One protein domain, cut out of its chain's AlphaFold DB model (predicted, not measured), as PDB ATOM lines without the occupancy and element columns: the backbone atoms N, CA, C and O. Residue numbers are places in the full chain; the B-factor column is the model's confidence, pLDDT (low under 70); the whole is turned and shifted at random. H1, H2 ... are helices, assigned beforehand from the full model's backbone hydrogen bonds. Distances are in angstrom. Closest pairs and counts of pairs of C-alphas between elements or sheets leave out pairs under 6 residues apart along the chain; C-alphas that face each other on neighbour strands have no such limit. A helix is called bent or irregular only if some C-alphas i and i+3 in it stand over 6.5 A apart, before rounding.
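What this domain is: This is residues 12 to 167 of the 310 residues of an uncharacterized protein of Branchiostoma floridae (UniProt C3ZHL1). A long helix, H3, runs through the middle of the domain; H4 folds back along its last part as a hairpin, and H6 packs on both to complete a three-helix bundle. The last part of H2 packs steeply across the first half of H3 and nearly in line with H6, running the opposite way to both; H1 lies beyond H2 with residues 12 to 18 sticking out, and H5 and H7 are small additions on H4 and at the end of H6. The printed part has 156 residues with seven named helices, H1 to H7 in chain order, and no named strand; its class is all helix. It is compact, with a radius of gyration of the C-alphas of 15.8 A and spans of 47 by 35 by 27 A.

Where its parts are: Find C-alpha 12 at (185.081, 93.050, 99.834), where H1 begins; it covers residues 12 to 26, 21.3 A long. H2, residues 30 to 45, measures 22.6 A. At C-alpha 55, (190.034, 108.515, 103.289), H3 begins and runs 43.0 A to residue 84. H4, residues 89 to 107, runs 27.1 A with a kink of 31 degrees near residue 101; it is only just irregular, with C-alphas 101 and 104 6.6 A apart. H5 is residues 114 to 117, H6 residues 144 to 158 with 20.0 A, and H7 residues 160 to 166, ending at C-alpha 166, (161.239, 99.920, 122.819).

How they stand to each other: Start at the hub, H6, which touches four helices. H3, H4 and H6 form an up and down bundle, each running against the one before it. H6 touches H4 at a shallow tilt of 34.6 degrees, only just short of steep, closest at C-alphas Met 96 and Leu 158, 5.7 A. H3 and H4 are a helical hairpin, touching through residues 76 to 84 and 91 to 99 alone, closest at C-alphas Gly 80 and Met 92, 6.0 A. Residues 39 to 44 of H2 touch H3 at a steep tilt of 55 degrees, closest at C-alphas Ile 43 and Lys 62, 6.4 A. H5 touches H4, closest at C-alphas Arg 98 and His 117, 4.9 A. H6 and H7 only just touch, only at the corner, with 3 pairs of C-alphas within 8 A, closest at His 156 and Gly 162, 5.4 A. H1 is close to but not clearly touching H2, and apart from H3. Every O i to N i+4 pair is within hydrogen-bond range in H2, H3 and H7, against 10 of 11 in H1 and H6 and 13 of 15 in H4; H5 is too short for one.

The domain as a whole: The C-alphas of Lys 53 and Arg 87 are farthest apart, 50.2 A. The printed part has no cut. The link from H5 to H6, residues 118 to 143, is long. Mean pLDDT of the printed part is 73.4, and residues 12 to 57, 123 to 124, 133 to 136 and 138 to 139 are under 70.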
ATOM      1  N   GLU A  12     186.002  94.153  99.574       38.03
ATOM      2  CA  GLU A  12     185.081  93.050  99.834       38.03
ATOM      3  C   GLU A  12     185.506  92.205 101.046       38.03
ATOM      4  O   GLU A  12     184.659  91.795 101.840       38.03
ATOM      5  N   ALA A  13     186.816  92.045 101.260       38.69
ATOM      6  CA  ALA A  13     187.377  91.481 102.487       38.69
ATOM      7  C   ALA A  13     187.155  92.404 103.702       38.69
ATOM      8  O   ALA A  13     186.677  91.939 104.734       38.69
ATOM      9  N   ASP A  14     187.399  93.716 103.565       39.31
ATOM     10  CA  ASP A  14     187.130  94.705 104.621       39.31
ATOM     11  C   ASP A  14     185.636  94.724 105.012       39.31
ATOM     12  O   ASP A  14     185.311  94.840 106.193       39.31
ATOM     13  N   LYS A  15     184.717  94.548 104.051       41.88
ATOM     14  CA  LYS A  15     183.272  94.442 104.314       41.88
ATOM     15  C   LYS A  15     182.921  93.152 105.070       41.88
ATOM     16  O   LYS A  15     182.309  93.228 106.131       41.88
ATOM     17  N   LYS A  16     183.389  91.986 104.601       42.22
ATOM     18  CA  LYS A  16     183.112  90.676 105.231       42.22
ATOM     19  C   LYS A  16     183.667  90.556 106.655       42.22
ATOM     20  O   LYS A  16     183.014  89.987 107.524       42.22
ATOM     21  N   THR A  17     184.851  91.106 106.925       39.31
ATOM     22  CA  THR A  17     185.444  91.089 108.273       39.31
ATOM     23  C   THR A  17     184.720  92.038 109.229       39.31
ATOM     24  O   THR A  17     184.570  91.730 110.411       39.31
ATOM     25  N   VAL A  18     184.236  93.179 108.731       39.00
ATOM     26  CA  VAL A  18     183.446  94.131 109.521       39.00
ATOM     27  C   VAL A  18     182.071  93.557 109.861       39.00
ATOM     28  O   VAL A  18     181.670  93.652 111.020       39.00
ATOM     29  N   ASP A  19     181.402  92.908 108.911       41.53
ATOM     30  CA  ASP A  19     180.113  92.245 109.138       41.53
ATOM     31  C   ASP A  19     180.261  91.095 110.163       41.53
ATOM     32  O   ASP A  19     179.522  91.029 111.144       41.53
ATOM     33  N   TRP A  20     181.332  90.294 110.075       43.44
ATOM     34  CA  TRP A  20     181.637  89.245 111.063       43.44
ATOM     35  C   TRP A  20     181.888  89.783 112.491       43.44
ATOM     36  O   TRP A  20     181.396  89.238 113.481       43.44
ATOM     37  N   ILE A  21     182.614  90.898 112.640       40.00
ATOM     38  CA  ILE A  21     182.867  91.527 113.956       40.00
ATOM     39  C   ILE A  21     181.584  92.159 114.526       40.00
ATOM     40  O   ILE A  21     181.372  92.180 115.747       40.00
ATOM     41  N   ILE A  22     180.711  92.666 113.651       39.41
ATOM     42  CA  ILE A  22     179.392  93.194 114.000       39.41
ATOM     43  C   ILE A  22     178.496  92.075 114.544       39.41
ATOM     44  O   ILE A  22     177.831  92.315 115.558       39.41
ATOM     45  N   GLU A  23     178.534  90.862 113.993       39.88
ATOM     46  CA  GLU A  23     177.843  89.689 114.553       39.88
ATOM     47  C   GLU A  23     178.380  89.294 115.948       39.88
ATOM     48  O   GLU A  23     177.606  89.017 116.875       39.88
ATOM     49  N   GLU A  24     179.702  89.347 116.141       37.00
ATOM     50  CA  GLU A  24     180.393  88.868 117.351       37.00
ATOM     51  C   GLU A  24     180.234  89.815 118.565       37.00
ATOM     52  O   GLU A  24     180.002  89.376 119.696       37.00
ATOM     53  N   VAL A  25     180.310  91.138 118.360       35.06
ATOM     54  CA  VAL A  25     180.218  92.153 119.442       35.06
ATOM     55  C   VAL A  25     178.776  92.353 119.934       35.06
ATOM     56  O   VAL A  25     178.525  92.955 120.982       35.06
ATOM     57  N   SER A  26     177.806  91.831 119.194       36.66
ATOM     58  CA  SER A  26     176.418  92.292 119.271       36.66
ATOM     59  C   SER A  26     175.437  91.192 119.612       36.66
ATOM     60  O   SER A  26     174.327  91.488 120.054       36.66
ATOM     61  N   GLY A  27     175.858  89.938 119.478       36.44
ATOM     62  CA  GLY A  27     174.928  88.829 119.362       36.44
ATOM     63  C   GLY A  27     174.264  88.860 117.986       36.44
ATOM     64  O   GLY A  27     173.835  89.916 117.520       36.44
ATOM     65  N   ARG A  28     174.211  87.682 117.363       37.53
ATOM     66  CA  ARG A  28     173.565  87.404 116.079       37.53
ATOM     67  C   ARG A  28     172.088  87.803 116.137       37.53
ATOM     68  O   ARG A  28     171.319  87.074 116.740       37.53
ATOM     69  N   ASP A  29     171.724  88.950 115.565       42.66
ATOM     70  CA  ASP A  29     170.335  89.394 115.370       42.66
ATOM     71  C   ASP A  29     170.272  90.445 114.241       42.66
ATOM     72  O   ASP A  29     170.697  91.592 114.429       42.66
ATOM     73  N   GLY A  30     169.668  90.091 113.101       40.59
ATOM     74  CA  GLY A  30     169.568  90.938 111.898       40.59
ATOM     75  C   GLY A  30     168.815  92.269 112.079       40.59
ATOM     76  O   GLY A  30     169.019  93.215 111.324       40.59
ATOM     77  N   GLU A  31     168.010  92.422 113.135       39.31
ATOM     78  CA  GLU A  31     167.319  93.686 113.451       39.31
ATOM     79  C   GLU A  31     168.263  94.768 114.009       39.31
ATOM     80  O   GLU A  31     168.031  95.970 113.841       39.31
ATOM     81  N   ARG A  32     169.343  94.352 114.687       43.66
ATOM     82  CA  ARG A  32     170.398  95.265 115.153       43.66
ATOM     83  C   ARG A  32     171.310  95.674 114.007       43.66
ATOM     84  O   ARG A  32     171.828  96.784 114.022       43.66
ATOM     85  N   GLU A  33     171.477  94.796 113.033       38.97
ATOM     86  CA  GLU A  33     172.280  95.002 111.834       38.97
ATOM     87  C   GLU A  33     171.598  95.954 110.849       38.97
ATOM     88  O   GLU A  33     172.225  96.920 110.433       38.97
ATOM     89  N   ALA A  34     170.285  95.822 110.627       39.44
ATOM     90  CA  ALA A  34     169.502  96.776 109.834       39.44
ATOM     91  C   ALA A  34     169.514  98.197 110.431       39.44
ATOM     92  O   ALA A  34     169.738  99.182 109.730       39.44
ATOM     93  N   ARG A  35     169.366  98.326 111.761       48.75
ATOM     94  CA  ARG A  35     169.470  99.634 112.443       48.75
ATOM     95  C   ARG A  35     170.886 100.206 112.413       48.75
ATOM     96  O   ARG A  35     171.048 101.417 112.465       48.75
ATOM     97  N   ARG A  36     171.911  99.356 112.337       48.69
ATOM     98  CA  ARG A  36     173.306  99.787 112.172       48.69
ATOM     99  C   ARG A  36     173.640 100.158 110.746       48.69
ATOM    100  O   ARG A  36     174.427 101.076 110.591       48.69
ATOM    101  N   GLY A  37     173.051  99.491 109.756       50.31
ATOM    102  CA  GLY A  37     173.128  99.877 108.350       50.31
ATOM    103  C   GLY A  37     172.637 101.307 108.173       50.31
ATOM    104  O   GLY A  37     173.408 102.152 107.745       50.31
ATOM    105  N   LEU A  38     171.442 101.613 108.690       46.38
ATOM    106  CA  LEU A  38     170.865 102.963 108.637       46.38
ATOM    107  C   LEU A  38     171.710 104.014 109.379       46.38
ATOM    108  O   LEU A  38     171.940 105.104 108.869       46.38
ATOM    109  N   VAL A  39     172.219 103.689 110.574       49.94
ATOM    110  CA  VAL A  39     173.104 104.598 111.330       49.94
ATOM    111  C   VAL A  39     174.458 104.772 110.633       49.94
ATOM    112  O   VAL A  39     175.039 105.848 110.690       49.94
ATOM    113  N   LYS A  40     174.982 103.731 109.980       54.28
ATOM    114  CA  LYS A  40     176.254 103.761 109.250       54.28
ATOM    115  C   LYS A  40     176.127 104.575 107.964       54.28
ATOM    116  O   LYS A  40     176.957 105.445 107.753       54.28
ATOM    117  N   GLU A  41     175.077 104.357 107.175       51.97
ATOM    118  CA  GLU A  41     174.783 105.113 105.950       51.97
ATOM    119  C   GLU A  41     174.572 106.600 106.246       51.97
ATOM    120  O   GLU A  41     175.185 107.452 105.605       51.97
ATOM    121  N   ALA A  42     173.799 106.919 107.288       48.25
ATOM    122  CA  ALA A  42     173.572 108.300 107.694       48.25
ATOM    123  C   ALA A  42     174.843 108.984 108.231       48.25
ATOM    124  O   ALA A  42     174.992 110.189 108.094       48.25
ATOM    125  N   ILE A  43     175.793 108.242 108.809       55.47
ATOM    126  CA  ILE A  43     177.065 108.804 109.303       55.47
ATOM    127  C   ILE A  43     178.140 108.853 108.214       55.47
ATOM    128  O   ILE A  43     179.032 109.707 108.250       55.47
ATOM    129  N   ASP A  44     178.048 107.979 107.215       54.78
ATOM    130  CA  ASP A  44     178.855 108.059 106.005       54.78
ATOM    131  C   ASP A  44     178.503 109.317 105.189       54.78
ATOM    132  O   ASP A  44     179.421 109.901 104.603       54.78
ATOM    133  N   ALA A  45     177.260 109.813 105.261       51.16
ATOM    134  CA  ALA A  45     176.839 111.102 104.694       51.16
ATOM    135  C   ALA A  45     177.447 112.325 105.414       51.16
ATOM    136  O   ALA A  45     177.834 113.294 104.759       51.16
ATOM    137  N   MET A  46     177.657 112.251 106.733       57.56
ATOM    138  CA  MET A  46     178.118 113.409 107.503       57.56
ATOM    139  C   MET A  46     179.551 113.846 107.155       57.56
ATOM    140  O   MET A  46     180.487 113.045 107.013       57.56
ATOM    141  N   SER A  47     179.777 115.156 107.122       56.81
ATOM    142  CA  SER A  47     181.047 115.802 106.742       56.81
ATOM    143  C   SER A  47     181.995 116.063 107.933       56.81
ATOM    144  O   SER A  47     182.869 116.923 107.891       56.81
ATOM    145  N   LEU A  48     181.875 115.267 108.999       55.06
ATOM    146  CA  LEU A  48     182.381 115.531 110.360       55.06
ATOM    147  C   LEU A  48     183.900 115.725 110.546       55.06
ATOM    148  O   LEU A  48     184.334 116.152 111.616       55.06
ATOM    149  N   PHE A  49     184.740 115.355 109.574       56.09
ATOM    150  CA  PHE A  49     186.183 115.187 109.801       56.09
ATOM    151  C   PHE A  49     187.048 115.791 108.688       56.09
ATOM    152  O   PHE A  49     187.707 115.085 107.921       56.09
ATOM    153  N   TYR A  50     187.103 117.125 108.649       49.16
ATOM    154  CA  TYR A  50     187.931 117.891 107.707       49.16
ATOM    155  C   TYR A  50     189.452 117.741 107.922       49.16
ATOM    156  O   TYR A  50     190.220 117.997 107.002       49.16
ATOM    157  N   ARG A  51     189.920 117.276 109.093       52.25
ATOM    158  CA  ARG A  51     191.363 117.254 109.432       52.25
ATOM    159  C   ARG A  51     192.163 116.041 108.938       52.25
ATOM    160  O   ARG A  51     193.389 116.074 108.992       52.25
ATOM    161  N   TYR A  52     191.531 114.967 108.468       53.88
ATOM    162  CA  TYR A  52     192.270 113.773 108.033       53.88
ATOM    163  C   TYR A  52     192.530 113.799 106.526       53.88
ATOM    164  O   TYR A  52     191.588 113.819 105.744       53.88
ATOM    165  N   LYS A  53     193.798 113.740 106.098       53.22
ATOM    166  CA  LYS A  53     194.162 113.713 104.665       53.22
ATOM    167  C   LYS A  53     193.807 112.384 103.969       53.22
ATOM    168  O   LYS A  53     193.488 112.381 102.788       53.22
ATOM    169  N   LYS A  54     193.813 111.251 104.690       69.31
ATOM    170  CA  LYS A  54     193.549 109.905 104.131       69.31
ATOM    171  C   LYS A  54     192.091 109.464 104.340       69.31
ATOM    172  O   LYS A  54     191.600 109.468 105.469       69.31
ATOM    173  N   LEU A  55     191.431 108.990 103.277       69.50
ATOM    174  CA  LEU A  55     190.034 108.515 103.289       69.50
ATOM    175  C   LEU A  55     189.788 107.379 104.302       69.50
ATOM    176  O   LEU A  55     188.795 107.391 105.022       69.50
ATOM    177  N   ALA A  56     190.727 106.436 104.427       68.88
ATOM    178  CA  ALA A  56     190.621 105.332 105.384       68.88
ATOM    179  C   ALA A  56     190.575 105.814 106.849       68.88
ATOM    180  O   ALA A  56     189.806 105.294 107.656       68.88
ATOM    181  N   ALA A  57     191.351 106.852 107.183       68.44
ATOM    182  CA  ALA A  57     191.326 107.456 108.512       68.44
ATOM    183  C   ALA A  57     189.995 108.183 108.766       68.44
ATOM    184  O   ALA A  57     189.424 108.026 109.843       68.44
ATOM    185  N   LYS A  58     189.454 108.893 107.762       70.44
ATOM    186  CA  LYS A  58     188.114 109.507 107.846       70.44
ATOM    187  C   LYS A  58     187.039 108.459 108.151       70.44
ATOM    188  O   LYS A  58     186.302 108.618 109.121       70.44
ATOM    189  N   ASN A  59     187.002 107.360 107.397       73.94
ATOM    190  CA  ASN A  59     186.005 106.298 107.576       73.94
ATOM    191  C   ASN A  59     186.131 105.602 108.942       73.94
ATOM    192  O   ASN A  59     185.126 105.322 109.592       73.94
ATOM    193  N   LYS A  60     187.362 105.388 109.434       73.88
ATOM    194  CA  LYS A  60     187.607 104.826 110.775       73.88
ATOM    195  C   LYS A  60     187.019 105.713 111.877       73.88
ATOM    196  O   LYS A  60     186.419 105.202 112.823       73.88
ATOM    197  N   VAL A  61     187.174 107.034 111.769       75.06
ATOM    198  CA  VAL A  61     186.641 107.975 112.765       75.06
ATOM    199  C   VAL A  61     185.118 108.100 112.660       75.06
ATOM    200  O   VAL A  61     184.454 108.033 113.693       75.06
ATOM    201  N   LYS A  62     184.559 108.167 111.443       76.00
ATOM    202  CA  LYS A  62     183.103 108.112 111.202       76.00
ATOM    203  C   LYS A  62     182.466 106.892 111.863       76.00
ATOM    204  O   LYS A  62     181.553 107.027 112.672       76.00
ATOM    205  N   TYR A  63     183.029 105.707 111.633       76.38
ATOM    206  CA  TYR A  63     182.554 104.475 112.259       76.38
ATOM    207  C   TYR A  63     182.626 104.520 113.795       76.38
ATOM    208  O   TYR A  63     181.678 104.154 114.491       76.38
ATOM    209  N   ARG A  64     183.742 105.003 114.360       80.00
ATOM    210  CA  ARG A  64     183.898 105.124 115.820       80.00
ATOM    211  C   ARG A  64     182.908 106.113 116.431       80.00
ATOM    212  O   ARG A  64     182.437 105.867 117.546       80.00
ATOM    213  N   PHE A  65     182.587 107.186 115.711       82.88
ATOM    214  CA  PHE A  65     181.557 108.147 116.089       82.88
ATOM    215  C   PHE A  65     180.161 107.517 116.044       82.88
ATOM    216  O   PHE A  65     179.423 107.637 117.016       82.88
ATOM    217  N   ALA A  66     179.843 106.738 115.008       81.06
ATOM    218  CA  ALA A  66     178.588 105.988 114.916       81.06
ATOM    219  C   ALA A  66     178.347 105.063 116.106       81.06
ATOM    220  O   ALA A  66     177.282 105.081 116.727       81.06
ATOM    221  N   VAL A  67     179.364 104.281 116.464       80.38
ATOM    222  CA  VAL A  67     179.306 103.393 117.628       80.38
ATOM    223  C   VAL A  67     179.102 104.191 118.919       80.38
ATOM    224  O   VAL A  67     178.363 103.749 119.801       80.38
ATOM    225  N   GLU A  68     179.730 105.359 119.038       85.38
ATOM    226  CA  GLU A  68     179.611 106.218 120.217       85.38
ATOM    227  C   GLU A  68     178.216 106.839 120.338       85.38
ATOM    228  O   GLU A  68     177.598 106.743 121.398       85.38
ATOM    229  N   VAL A  69     177.674 107.387 119.244       86.94
ATOM    230  CA  VAL A  69     176.302 107.910 119.178       86.94
ATOM    231  C   VAL A  69     175.312 106.816 119.556       86.94
ATOM    232  O   VAL A  69     174.510 107.011 120.465       86.94
ATOM    233  N   ALA A  70     175.413 105.623 118.965       85.12
ATOM    234  CA  ALA A  70     174.532 104.510 119.309       85.12
ATOM    235  C   ALA A  70     174.602 104.136 120.803       85.12
ATOM    236  O   ALA A  70     173.570 103.926 121.442       85.12
ATOM    237  N   ARG A  71     175.809 104.095 121.391       84.56
ATOM    238  CA  ARG A  71     175.997 103.846 122.835       84.56
ATOM    239  C   ARG A  71     175.373 104.939 123.689       84.56
ATOM    240  O   ARG A  71     174.751 104.632 124.705       84.56
ATOM    241  N   ARG A  72     175.537 106.196 123.283       89.50
ATOM    242  CA  ARG A  72     174.980 107.355 123.969       89.50
ATOM    243  C   ARG A  72     173.454 107.312 123.974       89.50
ATOM    244  O   ARG A  72     172.862 107.424 125.043       89.50
ATOM    245  N   LEU A  73     172.833 107.071 122.821       90.56
ATOM    246  CA  LEU A  73     171.375 106.965 122.695       90.56
ATOM    247  C   LEU A  73     170.813 105.791 123.504       90.56
ATOM    248  O   LEU A  73     169.781 105.927 124.156       90.56
ATOM    249  N   GLU A  74     171.501 104.646 123.519       87.19
ATOM    250  CA  GLU A  74     171.101 103.508 124.354       87.19
ATOM    251  C   GLU A  74     171.181 103.838 125.850       87.19
ATOM    252  O   GLU A  74     170.301 103.444 126.616       87.19
ATOM    253  N   ALA A  75     172.214 104.571 126.273       88.50
ATOM    254  CA  ALA A  75     172.375 104.978 127.661       88.50
ATOM    255  C   ALA A  75     171.272 105.955 128.098       88.50
ATOM    256  O   ALA A  75     170.708 105.776 129.177       88.50
ATOM    257  N   GLU A  76     170.941 106.946 127.261       92.12
ATOM    258  CA  GLU A  76     169.864 107.913 127.527       92.12
ATOM    259  C   GLU A  76     168.517 107.204 127.626       92.12
ATOM    260  O   GLU A  76     167.808 107.347 128.621       92.12
ATOM    261  N   HIS A  77     168.215 106.340 126.657       90.38
ATOM    262  CA  HIS A  77     167.002 105.532 126.666       90.38
ATOM    263  C   HIS A  77     166.911 104.633 127.909       90.38
ATOM    264  O   HIS A  77     165.870 104.577 128.562       90.38
ATOM    265  N   SER A  78     168.006 103.956 128.271       88.25
ATOM    266  CA  SER A  78     168.062 103.100 129.464       88.25
ATOM    267  C   SER A  78     167.818 103.899 130.744       88.25
ATOM    268  O   SER A  78     167.042 103.466 131.594       88.25
ATOM    269  N   LYS A  79     168.411 105.095 130.865       90.50
ATOM    270  CA  LYS A  79     168.150 105.997 131.994       90.50
ATOM    271  C   LYS A  79     166.731 106.547 131.995       90.50
ATOM    272  O   LYS A  79     166.147 106.685 133.067       90.50
ATOM    273  N   GLY A  80     166.157 106.801 130.823       90.81
ATOM    274  CA  GLY A  80     164.751 107.154 130.671       90.81
ATOM    275  C   GLY A  80     163.837 106.061 131.218       90.81
ATOM    276  O   GLY A  80     162.977 106.340 132.048       90.81
ATOM    277  N   LEU A  81     164.081 104.805 130.841       89.44
ATOM    278  CA  LEU A  81     163.315 103.664 131.346       89.44
ATOM    279  C   LEU A  81     163.470 103.472 132.860       89.44
ATOM    280  O   LEU A  81     162.481 103.190 133.531       89.44
ATOM    281  N   GLU A  82     164.678 103.642 133.406       89.44
ATOM    282  CA  GLU A  82     164.913 103.592 134.857       89.44
ATOM    283  C   GLU A  82     164.157 104.705 135.597       89.44
ATOM    284  O   GLU A  82     163.567 104.456 136.646       89.44
ATOM    285  N   ARG A  83     164.165 105.931 135.056       90.12
ATOM    286  CA  ARG A  83     163.594 107.109 135.718       90.12
ATOM    287  C   ARG A  83     162.080 107.188 135.605       90.12
ATOM    288  O   ARG A  83     161.440 107.520 136.596       90.12
ATOM    289  N   PHE A  84     161.519 106.948 134.421       89.44
ATOM    290  CA  PHE A  84     160.101 107.176 134.112       89.44
ATOM    291  C   PHE A  84     159.272 105.885 134.134       89.44
ATOM    292  O   PHE A  84     158.080 105.916 134.460       89.44
ATOM    293  N   GLY A  85     159.904 104.735 133.877       85.12
ATOM    294  CA  GLY A  85     159.229 103.447 133.755       85.12
ATOM    295  C   GLY A  85     158.331 103.367 132.518       85.12
ATOM    296  O   GLY A  85     158.472 104.131 131.568       85.12
ATOM    297  N   THR A  86     157.380 102.431 132.525       78.88
ATOM    298  CA  THR A  86     156.462 102.201 131.391       78.88
ATOM    299  C   THR A  86     155.191 103.050 131.432       78.88
ATOM    300  O   THR A  86     154.495 103.140 130.425       78.88
ATOM    301  N   ARG A  87     154.862 103.645 132.587       81.31
ATOM    302  CA  ARG A  87     153.598 104.373 132.809       81.31
ATOM    303  C   ARG A  87     153.683 105.852 132.423       81.31
ATOM    304  O   ARG A  87     152.709 106.404 131.931       81.31
ATOM    305  N   ARG A  88     154.848 106.486 132.588       87.75
ATOM    306  CA  ARG A  88     155.055 107.922 132.329       87.75
ATOM    307  C   ARG A  88     155.638 108.163 130.938       87.75
ATOM    308  O   ARG A  88     156.729 108.706 130.782       87.75
ATOM    309  N   ARG A  89     154.901 107.715 129.916       86.38
ATOM    310  CA  ARG A  89     155.325 107.775 128.506       86.38
ATOM    311  C   ARG A  89     155.590 109.209 128.045       86.38
ATOM    312  O   ARG A  89     156.650 109.473 127.496       86.38
ATOM    313  N   VAL A  90     154.651 110.119 128.295       90.56
ATOM    314  CA  VAL A  90     154.725 111.513 127.821       90.56
ATOM    315  C   VAL A  90     155.928 112.244 128.425       90.56
ATOM    316  O   VAL A  90     156.636 112.971 127.734       90.56
ATOM    317  N   GLU A  91     156.218 112.012 129.707       92.38
ATOM    318  CA  GLU A  91     157.404 112.576 130.363       92.38
ATOM    319  C   GLU A  91     158.704 112.032 129.767       92.38
ATOM    320  O   GLU A  91     159.658 112.789 129.576       92.38
ATOM    321  N   MET A  92     158.739 110.731 129.454       91.56
ATOM    322  CA  MET A  92     159.885 110.110 128.800       91.56
ATOM    323  C   MET A  92     160.099 110.694 127.401       91.56
ATOM    324  O   MET A  92     161.229 111.045 127.084       91.56
ATOM    325  N   GLU A  93     159.042 110.856 126.602       92.62
ATOM    326  CA  GLU A  93     159.105 111.476 125.268       92.62
ATOM    327  C   GLU A  93     159.692 112.895 125.345       92.62
ATOM    328  O   GLU A  93     160.725 113.158 124.733       92.62
ATOM    329  N   ARG A  94     159.155 113.756 126.221       93.69
ATOM    330  CA  ARG A  94     159.678 115.121 126.441       93.69
ATOM    331  C   ARG A  94     161.119 115.150 126.959       93.69
ATOM    332  O   ARG A  94     161.860 116.104 126.731       93.69
ATOM    333  N   ALA A  95     161.524 114.159 127.754       93.12
ATOM    334  CA  ALA A  95     162.903 114.054 128.227       93.12
ATOM    335  C   ALA A  95     163.854 113.624 127.101       93.12
ATOM    336  O   ALA A  95     164.971 114.129 127.021       93.12
ATOM    337  N   MET A  96     163.413 112.718 126.227       94.06
ATOM    338  CA  MET A  96     164.192 112.271 125.077       94.06
ATOM    339  C   MET A  96     164.336 113.364 124.017       94.06
ATOM    340  O   MET A  96     165.432 113.524 123.489       94.06
ATOM    341  N   GLU A  97     163.288 114.149 123.754       93.88
ATOM    342  CA  GLU A  97     163.343 115.326 122.869       93.88
ATOM    343  C   GLU A  97     164.410 116.320 123.324       93.88
ATOM    344  O   GLU A  97     165.337 116.623 122.575       93.88
ATOM    345  N   ARG A  98     164.378 116.708 124.602       93.94
ATOM    346  CA  ARG A  98     165.417 117.559 125.199       93.94
ATOM    347  C   ARG A  98     166.809 116.937 125.082       93.94
ATOM    348  O   ARG A  98     167.774 117.625 124.751       93.94
ATOM    349  N   ALA A  99     166.938 115.629 125.317       93.81
ATOM    350  CA  ALA A  99     168.223 114.946 125.188       93.81
ATOM    351  C   ALA A  99     168.775 115.017 123.751       93.81
ATOM    352  O   ALA A  99     169.982 115.198 123.582       93.81
ATOM    353  N   MET A 100     167.915 114.928 122.727       93.75
ATOM    354  CA  MET A 100     168.315 115.067 121.321       93.75
ATOM    355  C   MET A 100     168.879 116.458 121.003       93.75
ATOM    356  O   MET A 100     169.797 116.555 120.195       93.75
ATOM    357  N   GLU A 101     168.418 117.515 121.673       92.12
ATOM    358  CA  GLU A 101     168.983 118.867 121.524       92.12
ATOM    359  C   GLU A 101     170.376 118.993 122.158       92.12
ATOM    360  O   GLU A 101     171.273 119.636 121.609       92.12
ATOM    361  N   ALA A 102     170.587 118.354 123.312       92.31
ATOM    362  CA  ALA A 102     171.833 118.481 124.068       92.31
ATOM    363  C   ALA A 102     172.979 117.609 123.533       92.31
ATOM    364  O   ALA A 102     174.148 117.973 123.673       92.31
ATOM    365  N   ILE A 103     172.679 116.449 122.936       91.81
ATOM    366  CA  ILE A 103     173.693 115.491 122.460       91.81
ATOM    367  C   ILE A 103     174.657 116.096 121.416       91.81
ATOM    368  O   ILE A 103     175.865 115.912 121.585       91.81
ATOM    369  N   PRO A 104     174.203 116.818 120.371       90.31
ATOM    370  CA  PRO A 104     175.102 117.439 119.399       90.31
ATOM    371  C   PRO A 104     176.083 118.427 120.046       90.31
ATOM    372  O   PRO A 104     177.287 118.337 119.814       90.31
ATOM    373  N   SER A 105     175.591 119.324 120.908       88.62
ATOM    374  CA  SER A 105     176.434 120.312 121.602       88.62
ATOM    375  C   SER A 105     177.421 119.642 122.566       88.62
ATOM    376  O   SER A 105     178.597 120.003 122.595       88.62
ATOM    377  N   CYS A 106     176.993 118.563 123.234       88.88
ATOM    378  CA  CYS A 106     177.837 117.745 124.105       88.88
ATOM    379  C   CYS A 106     179.059 117.159 123.381       88.88
ATOM    380  O   CYS A 106     180.132 117.055 123.976       88.88
ATOM    381  N   TYR A 107     178.928 116.752 122.113       86.06
ATOM    382  CA  TYR A 107     180.067 116.237 121.338       86.06
ATOM    383  C   TYR A 107     181.052 117.330 120.910       86.06
ATOM    384  O   TYR A 107     182.241 117.041 120.755       86.06
ATOM    385  N   GLY A 108     180.574 118.570 120.783       80.69
ATOM    386  CA  GLY A 108     181.400 119.761 120.579       80.69
ATOM    387  C   GLY A 108     182.095 120.270 121.846       80.69
ATOM    388  O   GLY A 108     182.841 121.236 121.765       80.69
ATOM    389  N   GLY A 109     181.869 119.630 123.000       80.25
ATOM    390  CA  GLY A 109     182.461 120.005 124.288       80.25
ATOM    391  C   GLY A 109     181.617 120.970 125.125       80.25
ATOM    392  O   GLY A 109     181.953 121.205 126.284       80.25
ATOM    393  N   ASP A 110     180.500 121.474 124.592       85.88
ATOM    394  CA  ASP A 110     179.571 122.307 125.353       85.88
ATOM    395  C   ASP A 110     178.570 121.436 126.129       85.88
ATOM    396  O   ASP A 110     177.739 120.716 125.567       85.88
ATOM    397  N   HIS A 111     178.659 121.507 127.455       86.94
ATOM    398  CA  HIS A 111     177.823 120.748 128.380       86.94
ATOM    399  C   HIS A 111     176.766 121.599 129.096       86.94
ATOM    400  O   HIS A 111     176.111 121.084 130.007       86.94
ATOM    401  N   SER A 112     176.565 122.857 128.693       87.69
ATOM    402  CA  SER A 112     175.568 123.771 129.272       87.69
ATOM    403  C   SER A 112     174.171 123.130 129.353       87.69
ATOM    404  O   SER A 112     173.603 122.987 130.439       87.69
ATOM    405  N   LEU A 113     173.680 122.603 128.228       89.31
ATOM    406  CA  LEU A 113     172.380 121.927 128.119       89.31
ATOM    407  C   LEU A 113     172.353 120.545 128.783       89.31
ATOM    408  O   LEU A 113     171.295 120.050 129.166       89.31
ATOM    409  N   CYS A 114     173.503 119.890 128.965       89.69
ATOM    410  CA  CYS A 114     173.539 118.535 129.518       89.69
ATOM    411  C   CYS A 114     172.981 118.477 130.948       89.69
ATOM    412  O   CYS A 114     172.332 117.497 131.304       89.69
ATOM    413  N   LYS A 115     173.180 119.531 131.752       86.25
ATOM    414  CA  LYS A 115     172.717 119.583 133.151       86.25
ATOM    415  C   LYS A 115     171.200 119.402 133.279       86.25
ATOM    416  O   LYS A 115     170.753 118.795 134.253       86.25
ATOM    417  N   THR A 116     170.437 119.928 132.324       87.62
ATOM    418  CA  THR A 116     168.968 119.956 132.341       87.62
ATOM    419  C   THR A 116     168.350 118.938 131.385       87.62
ATOM    420  O   THR A 116     167.305 118.369 131.700       87.62
ATOM    421  N   HIS A 117     168.976 118.694 130.232       92.12
ATOM    422  CA  HIS A 117     168.376 117.939 129.129       92.12
ATOM    423  C   HIS A 117     168.871 116.490 129.026       92.12
ATOM    424  O   HIS A 117     168.162 115.640 128.494       92.12
ATOM    425  N   SER A 118     170.067 116.177 129.533       91.56
ATOM    426  CA  SER A 118     170.628 114.823 129.462       91.56
ATOM    427  C   SER A 118     170.371 114.033 130.746       91.56
ATOM    428  O   SER A 118     170.542 114.536 131.856       91.56
ATOM    429  N   LEU A 119     170.019 112.751 130.613       91.12
ATOM    430  CA  LEU A 119     169.870 111.842 131.754       91.12
ATOM    431  C   LEU A 119     171.182 111.134 132.118       91.12
ATOM    432  O   LEU A 119     171.290 110.551 133.199       91.12
ATOM    433  N   VAL A 120     172.173 111.158 131.224       90.19
ATOM    434  CA  VAL A 120     173.423 110.395 131.367       90.19
ATOM    435  C   VAL A 120     174.650 111.295 131.536       90.19
ATOM    436  O   VAL A 120     175.635 110.873 132.137       90.19
ATOM    437  N   CYS A 121     174.637 112.518 131.002       87.44
ATOM    438  CA  CYS A 121     175.710 113.498 131.172       87.44
ATOM    439  C   CYS A 121     175.244 114.592 132.126       87.44
ATOM    440  O   CYS A 121     174.484 115.465 131.730       87.44
ATOM    441  N   ARG A 122     175.721 114.566 133.371       81.00
ATOM    442  CA  ARG A 122     175.410 115.594 134.368       81.00
ATOM    443  C   ARG A 122     176.662 115.893 135.171       81.00
ATOM    444  O   ARG A 122     177.243 114.976 135.745       81.00
ATOM    445  N   HIS A 123     177.076 117.158 135.220       68.38
ATOM    446  CA  HIS A 123     178.238 117.571 136.005       68.38
ATOM    447  C   HIS A 123     178.094 117.095 137.471       68.38
ATOM    448  O   HIS A 123     176.999 117.229 138.025       68.38
ATOM    449  N   PRO A 124     179.131 116.485 138.080       67.56
ATOM    450  CA  PRO A 124     180.516 116.348 137.597       67.56
ATOM    451  C   PRO A 124     180.774 115.153 136.655       67.56
ATOM    452  O   PRO A 124     181.844 115.041 136.059       67.56
ATOM    453  N   LYS A 125     179.810 114.242 136.486       78.06
ATOM    454  CA  LYS A 125     179.932 113.049 135.633       78.06
ATOM    455  C   LYS A 125     179.548 113.368 134.186       78.06
ATOM    456  O   LYS A 125     178.408 113.176 133.758       78.06
ATOM    457  N   THR A 126     180.522 113.844 133.417       83.00
ATOM    458  CA  THR A 126     180.360 114.053 131.973       83.00
ATOM    459  C   THR A 126     180.414 112.740 131.196       83.00
ATOM    460  O   THR A 126     181.056 111.765 131.603       83.00
ATOM    461  N   TRP A 127     179.729 112.706 130.053       84.25
ATOM    462  CA  TRP A 127     179.855 111.599 129.113       84.25
ATOM    463  C   TRP A 127     181.262 111.571 128.533       84.25
ATOM    464  O   TRP A 127     181.708 112.536 127.917       84.25
ATOM    465  N   LYS A 128     181.961 110.453 128.718       81.50
ATOM    466  CA  LYS A 128     183.312 110.261 128.190       81.50
ATOM    467  C   LYS A 128     183.236 109.311 127.001       81.50
ATOM    468  O   LYS A 128     183.105 108.106 127.230       81.50
ATOM    469  N   PRO A 129     183.332 109.815 125.758       75.88
ATOM    470  CA  PRO A 129     183.193 108.972 124.587       75.88
ATOM    471  C   PRO A 129     184.342 107.970 124.514       75.88
ATOM    472  O   PRO A 129     185.502 108.316 124.292       75.88
ATOM    473  N   SER A 130     184.013 106.710 124.764       73.94
ATOM    474  CA  SER A 130     184.976 105.627 124.966       73.94
ATOM    475  C   SER A 130     185.539 105.085 123.656       73.94
ATOM    476  O   SER A 130     186.697 104.672 123.637       73.94
ATOM    477  N   SER A 131     184.758 105.099 122.566       71.31
ATOM    478  CA  SER A 131     185.219 104.639 121.247       71.31
ATOM    479  C   SER A 131     185.956 105.713 120.450       71.31
ATOM    480  O   SER A 131     186.618 105.384 119.466       71.31
ATOM    481  N   LEU A 132     185.892 106.977 120.874       73.06
ATOM    482  CA  LEU A 132     186.674 108.058 120.282       73.06
ATOM    483  C   LEU A 132     188.064 108.132 120.924       73.06
ATOM    484  O   LEU A 132     188.208 108.021 122.148       73.06
ATOM    485  N   SER A 133     189.090 108.346 120.100       69.50
ATOM    486  CA  SER A 133     190.451 108.609 120.576       69.50
ATOM    487  C   SER A 133     190.510 109.978 121.259       69.50
ATOM    488  O   SER A 133     189.764 110.881 120.886       69.50
ATOM    489  N   LYS A 134     191.405 110.142 122.247       68.94
ATOM    490  CA  LYS A 134     191.618 111.409 122.977       68.94
ATOM    491  C   LYS A 134     191.640 112.661 122.074       68.94
ATOM    492  O   LYS A 134     190.882 113.570 122.393       68.94
ATOM    493  N   PRO A 135     192.389 112.715 120.950       65.62
ATOM    494  CA  PRO A 135     192.435 113.912 120.099       65.62
ATOM    495  C   PRO A 135     191.110 114.236 119.393       65.62
ATOM    496  O   PRO A 135     190.887 115.380 119.003       65.62
ATOM    497  N   THR A 136     190.222 113.256 119.224       67.25
ATOM    498  CA  THR A 136     188.904 113.447 118.603       67.25
ATOM    499  C   THR A 136     187.839 113.862 119.625       67.25
ATOM    500  O   THR A 136     186.807 114.408 119.245       67.25
ATOM    501  N   ARG A 137     188.054 113.632 120.930       70.00
ATOM    502  CA  ARG A 137     187.078 113.996 121.973       70.00
ATOM    503  C   ARG A 137     187.015 115.515 122.122       70.00
ATOM    504  O   ARG A 137     188.054 116.145 122.263       70.00
ATOM    505  N   GLY A 138     185.812 116.089 122.097       63.94
ATOM    506  CA  GLY A 138     185.601 117.533 122.281       63.94
ATOM    507  C   GLY A 138     186.050 118.412 121.107       63.94
ATOM    508  O   GLY A 138     185.868 119.617 121.156       63.94
ATOM    509  N   ASN A 139     186.592 117.821 120.037       67.25
ATOM    510  CA  ASN A 139     187.037 118.534 118.834       67.25
ATOM    511  C   ASN A 139     186.123 118.281 117.623       67.25
ATOM    512  O   ASN A 139     186.504 118.563 116.484       67.25
ATOM    513  N   ILE A 140     184.933 117.711 117.845       77.94
ATOM    514  CA  ILE A 140     183.960 117.457 116.781       77.94
ATOM    515  C   ILE A 140     183.191 118.751 116.530       77.94
ATOM    516  O   ILE A 140     182.367 119.166 117.343       77.94
ATOM    517  N   LYS A 141     183.458 119.385 115.389       79.25
ATOM    518  CA  LYS A 141     182.722 120.565 114.935       79.25
ATOM    519  C   LYS A 141     181.608 120.115 113.993       79.25
ATOM    520  O   LYS A 141     181.871 119.825 112.833       79.25
ATOM    521  N   LEU A 142     180.391 120.021 114.523       80.12
ATOM    522  CA  LEU A 142     179.183 119.705 113.756       80.12
ATOM    523  C   LEU A 142     178.701 120.955 113.016       80.12
ATOM    524  O   LEU A 142     178.415 121.967 113.665       80.12
ATOM    525  N   ASN A 143     178.573 120.880 111.691       85.06
ATOM    526  CA  ASN A 143     177.911 121.933 110.922       85.06
ATOM    527  C   ASN A 143     176.372 121.815 111.040       85.06
ATOM    528  O   ASN A 143     175.842 120.876 111.643       85.06
ATOM    529  N   ALA A 144     175.631 122.783 110.493       85.56
ATOM    530  CA  ALA A 144     174.167 122.774 110.555       85.56
ATOM    531  C   ALA A 144     173.539 121.562 109.832       85.56
ATOM    532  O   ALA A 144     172.518 121.050 110.289       85.56
ATOM    533  N   SER A 145     174.159 121.077 108.750       84.88
ATOM    534  CA  SER A 145     173.711 119.883 108.016       84.88
ATOM    535  C   SER A 145     173.905 118.611 108.842       84.88
ATOM    536  O   SER A 145     172.960 117.856 109.054       84.88
ATOM    537  N   ASP A 146     175.093 118.428 109.421       82.81
ATOM    538  CA  ASP A 146     175.436 117.298 110.277       82.81
ATOM    539  C   ASP A 146     174.510 117.267 111.506       82.81
ATOM    540  O   ASP A 146     174.103 116.200 111.954       82.81
ATOM    541  N   ARG A 147     174.125 118.429 112.061       86.88
ATOM    542  CA  ARG A 147     173.138 118.489 113.155       86.88
ATOM    543  C   ARG A 147     171.769 117.957 112.724       86.88
ATOM    544  O   ARG A 147     171.156 117.225 113.499       86.88
ATOM    545  N   LYS A 148     171.303 118.287 111.513       87.56
ATOM    546  CA  LYS A 148     170.035 117.770 110.964       87.56
ATOM    547  C   LYS A 148     170.097 116.258 110.743       87.56
ATOM    548  O   LYS A 148     169.191 115.546 111.172       87.56
ATOM    549  N   GLU A 149     171.183 115.760 110.157       85.19
ATOM    550  CA  GLU A 149     171.399 114.321 109.958       85.19
ATOM    551  C   GLU A 149     171.483 113.574 111.293       85.19
ATOM    552  O   GLU A 149     170.833 112.544 111.483       85.19
ATOM    553  N   LEU A 150     172.216 114.126 112.268       86.12
ATOM    554  CA  LEU A 150     172.316 113.544 113.604       86.12
ATOM    555  C   LEU A 150     170.939 113.479 114.255       86.12
ATOM    556  O   LEU A 150     170.594 112.467 114.856       86.12
ATOM    557  N   HIS A 151     170.139 114.533 114.114       88.44
ATOM    558  CA  HIS A 151     168.782 114.568 114.633       88.44
ATOM    559  C   HIS A 151     167.889 113.491 114.007       88.44
ATOM    560  O   HIS A 151     167.218 112.771 114.746       88.44
ATOM    561  N   ALA A 152     167.942 113.294 112.686       85.25
ATOM    562  CA  ALA A 152     167.215 112.215 112.011       85.25
ATOM    563  C   ALA A 152     167.617 110.827 112.551       85.25
ATOM    564  O   ALA A 152     166.763 110.003 112.886       85.25
ATOM    565  N   ILE A 153     168.918 110.590 112.751       85.00
ATOM    566  CA  ILE A 153     169.422 109.356 113.373       85.00
ATOM    567  C   ILE A 153     168.869 109.189 114.794       85.00
ATOM    568  O   ILE A 153     168.437 108.099 115.185       85.00
ATOM    569  N   MET A 154     168.883 110.260 115.589       88.19
ATOM    570  CA  MET A 154     168.404 110.230 116.967       88.19
ATOM    571  C   MET A 154     166.900 109.954 117.039       88.19
ATOM    572  O   MET A 154     166.488 109.146 117.875       88.19
ATOM    573  N   GLN A 155     166.094 110.513 116.130       87.38
ATOM    574  CA  GLN A 155     164.650 110.269 116.055       87.38
ATOM    575  C   GLN A 155     164.306 108.784 115.891       87.38
ATOM    576  O   GLN A 155     163.346 108.308 116.499       87.38
ATOM    577  N   HIS A 156     165.109 108.006 115.159       84.88
ATOM    578  CA  HIS A 156     164.872 106.565 115.025       84.88
ATOM    579  C   HIS A 156     164.943 105.803 116.356       84.88
ATOM    580  O   HIS A 156     164.322 104.743 116.495       84.88
ATOM    581  N   ARG A 157     165.711 106.305 117.332       84.44
ATOM    582  CA  ARG A 157     165.891 105.647 118.633       84.44
ATOM    583  C   ARG A 157     165.125 106.321 119.764       84.44
ATOM    584  O   ARG A 157     164.538 105.618 120.581       84.44
ATOM    585  N   LEU A 158     165.197 107.643 119.832       88.38
ATOM    586  CA  LEU A 158     164.674 108.476 120.911       88.38
ATOM    587  C   LEU A 158     163.365 109.180 120.540       88.38
ATOM    588  O   LEU A 158     162.699 109.709 121.423       88.38
ATOM    589  N   GLY A 159     162.974 109.163 119.266       88.62
ATOM    590  CA  GLY A 159     161.691 109.691 118.818       88.62
ATOM    591  C   GLY A 159     160.516 108.786 119.191       88.62
ATOM    592  O   GLY A 159     160.681 107.619 119.559       88.62
ATOM    593  N   LYS A 160     159.304 109.324 119.043       89.81
ATOM    594  CA  LYS A 160     158.036 108.698 119.454       89.81
ATOM    595  C   LYS A 160     157.871 107.253 118.966       89.81
ATOM    596  O   LYS A 160     157.547 106.364 119.749       89.81
ATOM    597  N   THR A 161     158.150 106.998 117.687       86.50
ATOM    598  CA  THR A 161     158.031 105.660 117.078       86.50
ATOM    599  C   THR A 161     159.073 104.680 117.620       86.50
ATOM    600  O   THR A 161     158.768 103.506 117.848       86.50
ATOM    601  N   GLY A 162     160.300 105.154 117.857       84.44
ATOM    602  CA  GLY A 162     161.375 104.377 118.469       84.44
ATOM    603  C   GLY A 162     161.014 103.964 119.891       84.44
ATOM    604  O   GLY A 162     161.034 102.771 120.208       84.44
ATOM    605  N   LEU A 163     160.588 104.936 120.702       87.12
ATOM    606  CA  LEU A 163     160.170 104.736 122.090       87.12
ATOM    607  C   LEU A 163     158.979 103.796 122.220       87.12
ATOM    608  O   LEU A 163     158.959 102.946 123.108       87.12
ATOM    609  N   GLU A 164     158.009 103.882 121.316       85.56
ATOM    610  CA  GLU A 164     156.862 102.981 121.312       85.56
ATOM    611  C   GLU A 164     157.274 101.520 121.088       85.56
ATOM    612  O   GLU A 164     156.847 100.625 121.827       85.56
ATOM    613  N   LYS A 165     158.188 101.282 120.140       82.38
ATOM    614  CA  LYS A 165     158.746  99.948 119.868       82.38
ATOM    615  C   LYS A 165     159.598  99.434 121.030       82.38
ATOM    616  O   LYS A 165     159.590  98.234 121.309       82.38
ATOM    617  N   THR A 166     160.326 100.307 121.729       81.69
ATOM    618  CA  THR A 166     161.239  99.920 122.819       81.69
ATOM    619  C   THR A 166     160.681 100.126 124.226       81.69
ATOM    620  O   THR A 166     161.399  99.883 125.199       81.69
ATOM    621  N   ARG A 167     159.388 100.454 124.365       80.19
ATOM    622  CA  ARG A 167     158.729 100.801 125.641       80.19
ATOM    623  C   ARG A 167     158.907  99.779 126.761       80.19
ATOM    624  O   ARG A 167     158.905 100.131 127.932       80.19
TER     625      ARG A 167